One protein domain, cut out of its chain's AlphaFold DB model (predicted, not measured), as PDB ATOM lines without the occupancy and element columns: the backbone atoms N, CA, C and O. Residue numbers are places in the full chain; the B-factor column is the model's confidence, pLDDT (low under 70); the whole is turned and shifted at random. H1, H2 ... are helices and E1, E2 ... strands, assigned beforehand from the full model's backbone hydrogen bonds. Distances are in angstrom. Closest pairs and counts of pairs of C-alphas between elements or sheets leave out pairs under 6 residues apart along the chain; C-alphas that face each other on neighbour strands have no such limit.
ATOM      1  N   PRO A   2     -26.912 -24.439 -30.005       73.69
ATOM      2  CA  PRO A   2     -28.102 -24.722 -29.207       73.69
ATOM      3  C   PRO A   2     -28.809 -25.986 -29.705       73.69
ATOM      4  O   PRO A   2     -28.816 -26.257 -30.907       73.69
ATOM      5  N   LYS A   3     -29.410 -26.773 -28.805       84.50
ATOM      6  CA  LYS A   3     -30.193 -27.945 -29.223       84.50
ATOM      7  C   LYS A   3     -31.518 -27.484 -29.830       84.50
ATOM      8  O   LYS A   3     -32.186 -26.612 -29.277       84.50
ATOM      9  N   ASN A   4     -31.960 -28.137 -30.907       87.62
ATOM     10  CA  ASN A   4     -33.241 -27.830 -31.563       87.62
ATOM     11  C   ASN A   4     -34.440 -27.912 -30.602       87.62
ATOM     12  O   ASN A   4     -35.405 -27.176 -30.761       87.62
ATOM     13  N   SER A   5     -34.375 -28.776 -29.585       85.25
ATOM     14  CA  SER A   5     -35.389 -28.854 -28.528       85.25
ATOM     15  C   SER A   5     -35.489 -27.571 -27.701       85.25
ATOM     16  O   SER A   5     -36.586 -27.176 -27.318       85.25
ATOM     17  N   ASP A   6     -34.359 -26.915 -27.432       85.25
ATOM     18  CA  ASP A   6     -34.308 -25.702 -26.614       85.25
ATOM     19  C   ASP A   6     -34.806 -24.493 -27.409       85.25
ATOM     20  O   ASP A   6     -35.580 -23.691 -26.890       85.25
ATOM     21  N   ILE A   7     -34.460 -24.430 -28.698       87.31
ATOM     22  CA  ILE A   7     -35.005 -23.445 -29.641       87.31
ATOM     23  C   ILE A   7     -36.528 -23.603 -29.741       87.31
ATOM     24  O   ILE A   7     -37.269 -22.626 -29.636       87.31
ATOM     25  N   CYS A   8     -37.023 -24.835 -29.883       87.94
ATOM     26  CA  CYS A   8     -38.460 -25.078 -29.967       87.94
ATOM     27  C   CYS A   8     -39.203 -24.691 -28.686       87.94
ATOM     28  O   CYS A   8     -40.293 -24.131 -28.763       87.94
ATOM     29  N   ARG A   9     -38.603 -24.921 -27.514       86.25
ATOM     30  CA  ARG A   9     -39.171 -24.498 -26.225       86.25
ATOM     31  C   ARG A   9     -39.274 -22.970 -26.113       86.25
ATOM     32  O   ARG A   9     -40.256 -22.455 -25.580       86.25
ATOM     33  N   ALA A  10     -38.281 -22.249 -26.628       87.56
ATOM     34  CA  ALA A  10     -38.257 -20.789 -26.600       87.56
ATOM     35  C   ALA A  10     -39.252 -20.167 -27.596       87.56
ATOM     36  O   ALA A  10     -40.012 -19.261 -27.244       87.56
ATOM     37  N   CYS A  11     -39.302 -20.686 -28.824       88.62
ATOM     38  CA  CYS A  11     -40.016 -20.058 -29.938       88.62
ATOM     39  C   CYS A  11     -41.445 -20.586 -30.171       88.62
ATOM     40  O   CYS A  11     -42.196 -19.982 -30.940       88.62
ATOM     41  N   PHE A  12     -41.851 -21.684 -29.521       90.75
ATOM     42  CA  PHE A  12     -43.185 -22.276 -29.677       90.75
ATOM     43  C   PHE A  12     -43.906 -22.465 -28.340       90.75
ATOM     44  O   PHE A  12     -43.286 -22.652 -27.294       90.75
ATOM     45  N   SER A  13     -45.235 -22.441 -28.382       90.75
ATOM     46  CA  SER A  13     -46.107 -22.888 -27.295       90.75
ATOM     47  C   SER A  13     -46.509 -24.340 -27.545       90.75
ATOM     48  O   SER A  13     -47.034 -24.659 -28.616       90.75
ATOM     49  N   SER A  14     -46.240 -25.219 -26.578       89.00
ATOM     50  CA  SER A  14     -46.619 -26.633 -26.658       89.00
ATOM     51  C   SER A  14     -48.130 -26.784 -26.521       89.00
ATOM     52  O   SER A  14     -48.742 -26.160 -25.658       89.00
ATOM     53  N   MET A  15     -48.717 -27.630 -27.359       88.06
ATOM     54  CA  MET A  15     -50.112 -28.059 -27.297       88.06
ATOM     55  C   MET A  15     -50.160 -29.596 -27.188       88.06
ATOM     56  O   MET A  15     -49.122 -30.246 -27.365       88.06
ATOM     57  N   PRO A  16     -51.326 -30.195 -26.882       85.19
ATOM     58  CA  PRO A  16     -51.492 -31.648 -26.885       85.19
ATOM     59  C   PRO A  16     -51.103 -32.283 -28.231       85.19
ATOM     60  O   PRO A  16     -50.961 -31.591 -29.239       85.19
ATOM     61  N   ASP A  17     -50.918 -33.603 -28.250       84.69
ATOM     62  CA  ASP A  17     -50.717 -34.407 -29.468       84.69
ATOM     63  C   ASP A  17     -49.567 -33.961 -30.388       84.69
ATOM     64  O   ASP A  17     -49.628 -34.087 -31.616       84.69
ATOM     65  N   PHE A  18     -48.474 -33.479 -29.787       86.88
ATOM     66  CA  PHE A  18     -47.268 -33.037 -30.495       86.88
ATOM     67  C   PHE A  18     -47.499 -31.833 -31.422       86.88
ATOM     68  O   PHE A  18     -46.786 -31.662 -32.420       86.88
ATOM     69  N   TYR A  19     -48.484 -30.990 -31.112       89.56
ATOM     70  CA  TYR A  19     -48.691 -29.723 -31.800       89.56
ATOM     71  C   TYR A  19     -47.932 -28.583 -31.120       89.56
ATOM     72  O   TYR A  19     -47.877 -28.467 -29.901       89.56
ATOM     73  N   PHE A  20     -47.355 -27.707 -31.938       91.31
ATOM     74  CA  PHE A  20     -46.567 -26.561 -31.504       91.31
ATOM     75  C   PHE A  20     -47.060 -25.310 -32.217       91.31
ATOM     76  O   PHE A  20     -47.084 -25.257 -33.448       91.31
ATOM     77  N   LYS A  21     -47.445 -24.291 -31.453       92.56
ATOM     78  CA  LYS A  21     -47.880 -22.997 -31.984       92.56
ATOM     79  C   LYS A  21     -46.705 -22.026 -32.002       92.56
ATOM     80  O   LYS A  21     -46.129 -21.752 -30.954       92.56
ATOM     81  N   CYS A  22     -46.335 -21.515 -33.172       92.56
ATOM     82  CA  CYS A  22     -45.262 -20.529 -33.299       92.56
ATOM     83  C   CYS A  22     -45.643 -19.228 -32.578       92.56
ATOM     84  O   CYS A  22     -46.733 -18.701 -32.805       92.56
ATOM     85  N   LYS A  23     -44.755 -18.689 -31.733       90.38
ATOM     86  CA  LYS A  23     -45.011 -17.439 -30.994       90.38
ATOM     87  C   LYS A  23     -44.970 -16.196 -31.890       90.38
ATOM     88  O   LYS A  23     -45.627 -15.213 -31.576       90.38
ATOM     89  N   TYR A  24     -44.253 -16.259 -33.013       87.94
ATOM     90  CA  TYR A  24     -44.101 -15.137 -33.943       87.94
ATOM     91  C   TYR A  24     -45.277 -14.974 -34.903       87.94
ATOM     92  O   TYR A  24     -45.739 -13.864 -35.132       87.94
ATOM     93  N   CYS A  25     -45.745 -16.075 -35.497       90.56
ATOM     94  CA  CYS A  25     -46.784 -16.040 -36.534       90.56
ATOM     95  C   CYS A  25     -48.073 -16.774 -36.155       90.56
ATOM     96  O   CYS A  25     -49.007 -16.816 -36.948       90.56
ATOM     97  N   GLY A  26     -48.130 -17.412 -34.983       88.00
ATOM     98  CA  GLY A  26     -49.308 -18.154 -34.529       88.00
ATOM     99  C   GLY A  26     -49.580 -19.464 -35.275       88.00
ATOM    100  O   GLY A  26     -50.516 -20.172 -34.906       88.00
ATOM    101  N   VAL A  27     -48.777 -19.816 -36.288       91.31
ATOM    102  CA  VAL A  27     -48.961 -21.036 -37.083       91.31
ATOM    103  C   VAL A  27     -48.748 -22.268 -36.212       91.31
ATOM    104  O   VAL A  27     -47.725 -22.412 -35.538       91.31
ATOM    105  N   VAL A  28     -49.714 -23.180 -36.261       91.12
ATOM    106  CA  VAL A  28     -49.656 -24.470 -35.578       91.12
ATOM    107  C   VAL A  28     -48.971 -25.491 -36.480       91.12
ATOM    108  O   VAL A  28     -49.341 -25.673 -37.641       91.12
ATOM    109  N   ARG A  29     -47.953 -26.167 -35.952       88.88
ATOM    110  CA  ARG A  29     -47.164 -27.189 -36.645       88.88
ATOM    111  C   ARG A  29     -47.127 -28.451 -35.800       88.88
ATOM    112  O   ARG A  29     -46.833 -28.395 -34.612       88.88
ATOM    113  N   ARG A  30     -47.385 -29.599 -36.421       89.00
ATOM    114  CA  ARG A  30     -47.211 -30.903 -35.775       89.00
ATOM    115  C   ARG A  30     -45.748 -31.327 -35.846       89.00
ATOM    116  O   ARG A  30     -45.119 -31.212 -36.902       89.00
ATOM    117  N   GLN A  31     -45.201 -31.825 -34.748       86.50
ATOM    118  CA  GLN A  31     -43.874 -32.429 -34.728       86.50
ATOM    119  C   GLN A  31     -43.873 -33.720 -35.552       86.50
ATOM    120  O   GLN A  31     -44.752 -34.570 -35.404       86.50
ATOM    121  N   LYS A  32     -42.882 -33.882 -36.436       82.62
ATOM    122  CA  LYS A  32     -42.721 -35.124 -37.202       82.62
ATOM    123  C   LYS A  32     -41.976 -36.148 -36.344       82.62
ATOM    124  O   LYS A  32     -40.822 -35.913 -35.994       82.62
ATOM    125  N   ALA A  33     -42.607 -37.294 -36.076       70.94
ATOM    126  CA  ALA A  33     -42.063 -38.355 -35.219       70.94
ATOM    127  C   ALA A  33     -40.645 -38.819 -35.622       70.94
ATOM    128  O   ALA A  33     -39.826 -39.096 -34.757       70.94
ATOM    129  N   SER A  34     -40.323 -38.831 -36.921       71.50
ATOM    130  CA  SER A  34     -39.013 -39.254 -37.445       71.50
ATOM    131  C   SER A  34     -37.945 -38.153 -37.501       71.50
ATOM    132  O   SER A  34     -36.771 -38.449 -37.689       71.50
ATOM    133  N   SER A  35     -38.326 -36.880 -37.364       68.44
ATOM    134  CA  SER A  35     -37.445 -35.719 -37.596       68.44
ATOM    135  C   SER A  35     -37.106 -34.958 -36.305       68.44
ATOM    136  O   SER A  35     -36.297 -34.024 -36.306       68.44
ATOM    137  N   GLY A  36     -37.736 -35.331 -35.188       83.44
ATOM    138  CA  GLY A  36     -37.624 -34.607 -33.930       83.44
ATOM    139  C   GLY A  36     -38.112 -33.167 -34.091       83.44
ATOM    140  O   GLY A  36     -39.248 -32.930 -34.481       83.44
ATOM    141  N   TYR A  37     -37.260 -32.192 -33.776       84.88
ATOM    142  CA  TYR A  37     -37.587 -30.758 -33.805       84.88
ATOM    143  C   TYR A  37     -37.164 -30.047 -35.101       84.88
ATOM    144  O   TYR A  37     -37.343 -28.837 -35.230       84.88
ATOM    145  N   HIS A  38     -36.577 -30.765 -36.061       88.00
ATOM    146  CA  HIS A  38     -35.968 -30.142 -37.238       88.00
ATOM    147  C   HIS A  38     -36.996 -29.424 -38.124       88.00
ATOM    148  O   HIS A  38     -36.725 -28.341 -38.633       88.00
ATOM    149  N   ASN A  39     -38.209 -29.966 -38.249       89.50
ATOM    150  CA  ASN A  39     -39.292 -29.338 -39.011       89.50
ATOM    151  C   ASN A  39     -39.775 -28.008 -38.399       89.50
ATOM    152  O   ASN A  39     -40.205 -27.111 -39.124       89.50
ATOM    153  N   LEU A  40     -39.700 -27.875 -37.074       90.25
ATOM    154  CA  LEU A  40     -40.055 -26.654 -36.354       90.25
ATOM    155  C   LEU A  40     -38.936 -25.613 -36.458       90.25
ATOM    156  O   LEU A  40     -39.209 -24.444 -36.698       90.25
ATOM    157  N   VAL A  41     -37.672 -26.029 -36.370       90.94
ATOM    158  CA  VAL A  41     -36.537 -25.111 -36.565       90.94
ATOM    159  C   VAL A  41     -36.425 -24.657 -38.025       90.94
ATOM    160  O   VAL A  41     -36.159 -23.488 -38.276       90.94
ATOM    161  N   SER A  42     -36.698 -25.533 -38.996       90.69
ATOM    162  CA  SER A  42     -36.759 -25.155 -40.418       90.69
ATOM    163  C   SER A  42     -37.814 -24.074 -40.656       90.69
ATOM    164  O   SER A  42     -37.530 -23.094 -41.329       90.69
ATOM    165  N   HIS A  43     -38.985 -24.181 -40.019       92.12
ATOM    166  CA  HIS A  43     -39.990 -23.119 -40.073       92.12
ATOM    167  C   HIS A  43     -39.451 -21.761 -39.607       92.12
ATOM    168  O   HIS A  43     -39.756 -20.747 -40.238       92.12
ATOM    169  N   LEU A  44     -38.684 -21.743 -38.511       92.38
ATOM    170  CA  LEU A  44     -38.096 -20.517 -37.977       92.38
ATOM    171  C   LEU A  44     -37.068 -19.932 -38.945       92.38
ATOM    172  O   LEU A  44     -37.114 -18.741 -39.212       92.38
ATOM    173  N   LYS A  45     -36.209 -20.764 -39.538       90.81
ATOM    174  CA  LYS A  45     -35.232 -20.309 -40.538       90.81
ATOM    175  C   LYS A  45     -35.902 -19.682 -41.763       90.81
ATOM    176  O   LYS A  45     -35.443 -18.650 -42.237       90.81
ATOM    177  N   ASP A  46     -37.015 -20.257 -42.215       91.69
ATOM    178  CA  ASP A  46     -37.708 -19.801 -43.425       91.69
ATOM    179  C   ASP A  46     -38.554 -18.538 -43.203       91.69
ATOM    180  O   ASP A  46     -38.707 -17.720 -44.108       91.69
ATOM    181  N   LYS A  47     -39.187 -18.402 -42.028       91.31
ATOM    182  CA  LYS A  47     -40.173 -17.336 -41.755       91.31
ATOM    183  C   LYS A  47     -39.704 -16.289 -40.747       91.31
ATOM    184  O   LYS A  47     -40.286 -15.208 -40.703       91.31
ATOM    185  N   HIS A  48     -38.686 -16.594 -39.950       90.44
ATOM    186  CA  HIS A  48     -38.244 -15.794 -38.808       90.44
ATOM    187  C   HIS A  48     -36.708 -15.782 -38.700       90.44
ATOM    188  O   HIS A  48     -36.182 -16.267 -37.705       90.44
ATOM    189  N   PRO A  49     -35.956 -15.216 -39.665       85.94
ATOM    190  CA  PRO A  49     -34.485 -15.262 -39.668       85.94
ATOM    191  C   PRO A  49     -33.821 -14.625 -38.429       85.94
ATOM    192  O   PRO A  49     -32.671 -14.925 -38.134       85.94
ATOM    193  N   GLY A  50     -34.550 -13.797 -37.668       85.88
ATOM    194  CA  GLY A  50     -34.107 -13.218 -36.393       85.88
ATOM    195  C   GLY A  50     -34.324 -14.091 -35.148       85.88
ATOM    196  O   GLY A  50     -33.963 -13.661 -34.056       85.88
ATOM    197  N   TYR A  51     -34.879 -15.304 -35.279       87.94
ATOM    198  CA  TYR A  51     -35.246 -16.148 -34.130       87.94
ATOM    199  C   TYR A  51     -34.068 -16.465 -33.194       87.94
ATOM    200  O   TYR A  51     -34.265 -16.720 -32.006       87.94
ATOM    201  N   GLU A  52     -32.838 -16.461 -33.717       86.00
ATOM    202  CA  GLU A  52     -31.630 -16.721 -32.931       86.00
ATOM    203  C   GLU A  52     -31.362 -15.611 -31.913       86.00
ATOM    204  O   GLU A  52     -30.989 -15.913 -30.780       86.00
ATOM    205  N   ALA A  53     -31.612 -14.347 -32.267       84.38
ATOM    206  CA  ALA A  53     -31.439 -13.219 -31.355       84.38
ATOM    207  C   ALA A  53     -32.438 -13.287 -30.190       84.38
ATOM    208  O   ALA A  53     -32.058 -13.124 -29.032       84.38
ATOM    209  N   ASP A  54     -33.695 -13.621 -30.478       81.12
ATOM    210  CA  ASP A  54     -34.734 -13.772 -29.454       81.12
ATOM    211  C   ASP A  54     -34.499 -14.995 -28.565       81.12
ATOM    212  O   ASP A  54     -34.710 -14.942 -27.351       81.12
ATOM    213  N   TYR A  55     -34.029 -16.099 -29.157       84.25
ATOM    214  CA  TYR A  55     -33.594 -17.268 -28.403       84.25
ATOM    215  C   TYR A  55     -32.453 -16.899 -27.451       84.25
ATOM    216  O   TYR A  55     -32.507 -17.252 -26.275       84.25
ATOM    217  N   LEU A  56     -31.447 -16.159 -27.928       83.19
ATOM    218  CA  LEU A  56     -30.333 -15.691 -27.104       83.19
ATOM    219  C   LEU A  56     -30.797 -14.729 -26.007       83.19
ATOM    220  O   LEU A  56     -30.300 -14.823 -24.886       83.19
ATOM    221  N   ALA A  57     -31.768 -13.855 -26.280       77.75
ATOM    222  CA  ALA A  57     -32.353 -12.965 -25.281       77.75
ATOM    223  C   ALA A  57     -33.112 -13.746 -24.187       77.75
ATOM    224  O   ALA A  57     -32.900 -13.504 -22.995       77.75
ATOM    225  N   GLN A  58     -33.923 -14.745 -24.556       72.31
ATOM    226  CA  GLN A  58     -34.586 -15.639 -23.590       72.31
ATOM    227  C   GLN A  58     -33.591 -16.514 -22.816       72.31
ATOM    228  O   GLN A  58     -33.710 -16.653 -21.598       72.31
ATOM    229  N   ALA A  59     -32.586 -17.076 -23.488       69.31
ATOM    230  CA  ALA A  59     -31.531 -17.858 -22.848       69.31
ATOM    231  C   ALA A  59     -30.690 -16.995 -21.890       69.31
ATOM    232  O   ALA A  59     -30.275 -17.464 -20.828       69.31
ATOM    233  N   SER A  60     -30.491 -15.719 -22.230       65.31
ATOM    234  CA  SER A  60     -29.850 -14.729 -21.362       65.31
ATOM    235  C   SER A  60     -30.697 -14.452 -20.121       65.31
ATOM    236  O   SER A  60     -30.170 -14.466 -19.015       65.31
ATOM    237  N   SER A  61     -32.017 -14.307 -20.263       59.62
ATOM    238  CA  SER A  61     -32.942 -14.174 -19.125       59.62
ATOM    239  C   SER A  61     -32.892 -15.391 -18.179       59.62
ATOM    240  O   SER A  61     -32.784 -15.235 -16.966       59.62
ATOM    241  N   MET A  62     -32.811 -16.616 -18.716       50.59
ATOM    242  CA  MET A  62     -32.589 -17.829 -17.907       50.59
ATOM    243  C   MET A  62     -31.205 -17.890 -17.236       50.59
ATOM    244  O   MET A  62     -31.064 -18.525 -16.192       50.59
ATOM    245  N   THR A  63     -30.179 -17.252 -17.807       40.41
ATOM    246  CA  THR A  63     -28.815 -17.216 -17.244       40.41
ATOM    247  C   THR A  63     -28.559 -16.023 -16.327       40.41
ATOM    248  O   THR A  63     -27.631 -16.092 -15.522       40.41
ATOM    249  N   TRP A  64     -29.400 -14.983 -16.337       39.56
ATOM    250  CA  TRP A  64     -29.414 -13.964 -15.279       39.56
ATOM    251  C   TRP A  64     -29.711 -14.590 -13.913       39.56
ATOM    252  O   TRP A  64     -29.056 -14.247 -12.931       39.56
ATOM    253  N   ASN A  65     -30.554 -15.625 -13.875       50.53
ATOM    254  CA  ASN A  65     -30.770 -16.440 -12.676       50.53
ATOM    255  C   ASN A  65     -29.520 -17.241 -12.264       50.53
ATOM    256  O   ASN A  65     -29.405 -17.630 -11.111       50.53
ATOM    257  N   LEU A  66     -28.562 -17.478 -13.170       43.00
ATOM    258  CA  LEU A  66     -27.301 -18.170 -12.876       43.00
ATOM    259  C   LEU A  66     -26.176 -17.194 -12.489       43.00
ATOM    260  O   LEU A  66     -25.339 -17.533 -11.656       43.00
ATOM    261  N   ARG A  67     -26.166 -15.970 -13.038       43.62
ATOM    262  CA  ARG A  67     -25.185 -14.923 -12.688       43.62
ATOM    263  C   ARG A  67     -25.334 -14.415 -11.256       43.62
ATOM    264  O   ARG A  67     -24.347 -13.972 -10.684       43.62
ATOM    265  N   THR A  68     -26.511 -14.543 -10.649       47.53
ATOM    266  CA  THR A  68     -26.702 -14.298  -9.208       47.53
ATOM    267  C   THR A  68     -26.172 -15.457  -8.349       47.53
ATOM    268  O   THR A  68     -25.765 -15.251  -7.209       47.53
ATOM    269  N   TYR A  69     -26.115 -16.679  -8.893       46.09
ATOM    270  CA  TYR A  69     -25.584 -17.865  -8.205       46.09
ATOM    271  C   TYR A  69     -24.073 -18.045  -8.377       46.09
ATOM    272  O   TYR A  69     -23.448 -18.664  -7.525       46.09
ATOM    273  N   GLU A  70     -23.474 -17.509  -9.439       50.12
ATOM    274  CA  GLU A  70     -22.033 -17.597  -9.731       50.12
ATOM    275  C   GLU A  70     -21.157 -17.047  -8.582       50.12
ATOM    276  O   GLU A  70     -20.290 -17.784  -8.105       50.12
ATOM    277  N   PRO A  71     -21.439 -15.857  -8.006       55.84
ATOM    278  CA  PRO A  71     -20.708 -15.344  -6.846       55.84
ATOM    279  C   PRO A  71     -20.903 -16.209  -5.595       55.84
ATOM    280  O   PRO A  71     -19.980 -16.388  -4.802       55.84
ATOM    281  N   THR A  72     -22.097 -16.776  -5.415       55.47
ATOM    282  CA  THR A  72     -22.434 -17.646  -4.279       55.47
ATOM    283  C   THR A  72     -21.719 -18.993  -4.392       55.47
ATOM    284  O   THR A  72     -21.181 -19.491  -3.406       55.47
ATOM    285  N   LEU A  73     -21.645 -19.561  -5.597       55.53
ATOM    286  CA  LEU A  73     -20.920 -20.793  -5.897       55.53
ATOM    287  C   LEU A  73     -19.406 -20.596  -5.794       55.53
ATOM    288  O   LEU A  73     -18.737 -21.470  -5.244       55.53
ATOM    289  N   LEU A  74     -18.868 -19.454  -6.240       59.59
ATOM    290  CA  LEU A  74     -17.462 -19.103  -6.014       59.59
ATOM    291  C   LEU A  74     -17.156 -18.997  -4.520       59.59
ATOM    292  O   LEU A  74     -16.210 -19.626  -4.057       59.59
ATOM    293  N   ARG A  75     -17.991 -18.297  -3.742       58.78
ATOM    294  CA  ARG A  75     -17.811 -18.188  -2.284       58.78
ATOM    295  C   ARG A  75     -17.918 -19.534  -1.572       58.78
ATOM    296  O   ARG A  75     -17.139 -19.802  -0.660       58.78
ATOM    297  N   LEU A  76     -18.844 -20.397  -1.986       57.62
ATOM    298  CA  LEU A  76     -18.942 -21.764  -1.466       57.62
ATOM    299  C   LEU A  76     -17.690 -22.579  -1.815       57.62
ATOM    300  O   LEU A  76     -17.171 -23.283  -0.952       57.62
ATOM    301  N   ARG A  77     -17.160 -22.436  -3.033       56.62
ATOM    302  CA  ARG A  77     -15.936 -23.110  -3.499       56.62
ATOM    303  C   ARG A  77     -14.674 -22.603  -2.787       56.62
ATOM    304  O   ARG A  77     -13.794 -23.396  -2.444       56.62
ATOM    305  N   GLU A  78     -14.596 -21.303  -2.516       63.03
ATOM    306  CA  GLU A  78     -13.531 -20.673  -1.727       63.03
ATOM    307  C   GLU A  78     -13.580 -21.123  -0.265       63.03
ATOM    308  O   GLU A  78     -12.547 -21.479   0.308       63.03
ATOM    309  N   ARG A  79     -14.778 -21.176   0.331       57.44
ATOM    310  CA  ARG A  79     -14.988 -21.700   1.685       57.44
ATOM    311  C   ARG A  79     -14.636 -23.188   1.774       57.44
ATOM    312  O   ARG A  79     -13.932 -23.588   2.694       57.44
ATOM    313  N   GLN A  80     -15.019 -23.978   0.773       57.53
ATOM    314  CA  GLN A  80     -14.684 -25.400   0.654       57.53
ATOM    315  C   GLN A  80     -13.166 -25.645   0.596       57.53
ATOM    316  O   GLN A  80     -12.673 -26.567   1.245       57.53
ATOM    317  N   SER A  81     -12.417 -24.795  -0.123       57.34
ATOM    318  CA  SER A  81     -10.944 -24.855  -0.148       57.34
ATOM    319  C   SER A  81     -10.316 -24.441   1.182       57.34
ATOM    320  O   SER A  81      -9.333 -25.045   1.610       57.34
ATOM    321  N   ARG A  82     -10.879 -23.426   1.851       60.19
ATOM    322  CA  ARG A  82     -10.337 -22.891   3.110       60.19
ATOM    323  C   ARG A  82     -10.592 -23.819   4.303       60.19
ATOM    324  O   ARG A  82      -9.732 -23.937   5.168       60.19
ATOM    325  N   GLU A  83     -11.734 -24.507   4.327       63.78
ATOM    326  CA  GLU A  83     -12.162 -25.386   5.429       63.78
ATOM    327  C   GLU A  83     -11.801 -26.877   5.210       63.78
ATOM    328  O   GLU A  83     -12.114 -27.702   6.064       63.78
ATOM    329  N   ARG A  84     -11.132 -27.247   4.096       55.38
ATOM    330  CA  ARG A  84     -10.799 -28.647   3.719       55.38
ATOM    331  C   ARG A  84     -11.973 -29.617   3.894       55.38
ATOM    332  O   ARG A  84     -11.791 -30.751   4.332       55.38
ATOM    333  N   ILE A  85     -13.180 -29.185   3.545       60.19
ATOM    334  CA  ILE A  85     -14.345 -30.069   3.578       60.19
ATOM    335  C   ILE A  85     -14.118 -31.123   2.487       60.19
ATOM    336  O   ILE A  85     -14.029 -30.743   1.313       60.19
ATOM    337  N   PRO A  86     -13.985 -32.422   2.824       55.44
ATOM    338  CA  PRO A  86     -13.786 -33.454   1.818       55.44
ATOM    339  C   PRO A  86     -14.909 -33.371   0.788       55.44
ATOM    340  O   PRO A  86     -16.075 -33.221   1.166       55.44
TER     341      PRO A  86
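What this domain is: This is residues 2 to 86 of the 140 residues of an uncharacterized protein of Phytophthora rubi (UniProt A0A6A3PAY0). A small compact head, in which H2 packs over one face of a three-stranded sheet with H1 beside H2 and grazing the sheet, carries a long helical arm. The arm starts at the head, where the first part of H3 crosses H1, and residues 60 to 86, with the rest of H3 and all of H4, stick out from it. The printed part has 85 residues, with four named helices and three named strands in the order H1, E1, E2, E3, H2, H3, H4; the sheet, in the order E1, E2, E3, is antiparallel throughout, and the class is mostly helix. The whole is extended, with a radius of gyration of the C-alphas of 18.8 A, and the arm makes the longest of the spans of 56 by 26 by 18 A.

How they stand to each other: H1, residues 4 to 11, is joined by a tight link to E1, residues 12 to 14. E1 forms an antiparallel hairpin with E2, residues 19 to 22, at 151 degrees; N 13 and O 21 are 2.8 A apart, within hydrogen-bond range. E2 forms a second hairpin with E3, residues 28 to 30, at 142 degrees, with N 20 and O 29 at 2.8 A. These three strands are a meander, each the antiparallel neighbour of the one before. H1 only grazes the sheet, with its residues 6 to 11. H2, residues 38 to 47, is on the sheet at a height of 10.5 A, over E2 and along the strands, at 24 degrees to E2 on the local plane. H1 and H2 touch at a steep tilt of 47 degrees, the same way; their closest C-alphas, of Asn 4 and Val 41, are 6.6 A apart. H3, residues 51 to 67, touches H1 with residues 51 to 58 alone, about perpendicular at 88 degrees, and the closest C-alphas, of Ala 10 and Tyr 55, are 6.1 A apart. H2 and H3 are close but not clearly touching, with the C-alphas of Leu 44 and Tyr 51 at 6.5 A. H4, residues 70 to 82, meets H3 only through their link and is apart from H1 and H2. In H1, H2 and H4 every O i to N i+4 pair is within hydrogen-bond range; in H3, 11 of 13 are.

Where its parts are: H1 begins at C-alpha 4, at (-33.241, -27.830, -31.563), and is 10.4 A long. E1, E2 and E3 measure 6.3, 9.9 and 6.9 A, and H2 measures 14.2 A. H3 begins at C-alpha 51, at (-35.246, -16.148, -34.130), runs 23.7 A and has a kink of 29 degrees near residue 61. H4 is 18.2 A long and ends at C-alpha 82, at (-10.337, -22.891, 3.110).

The domain as a whole: The C-alphas farthest apart, of Val 27 and Glu 83, are 56.4 A apart. Without residues 60 to 86, which stand free, the body spans 28 by 21 by 20 A. The printed part has no cut and no long link. The mean pLDDT of the printed part is 76.0; residue 35 and residues 59 to 86 are under 70.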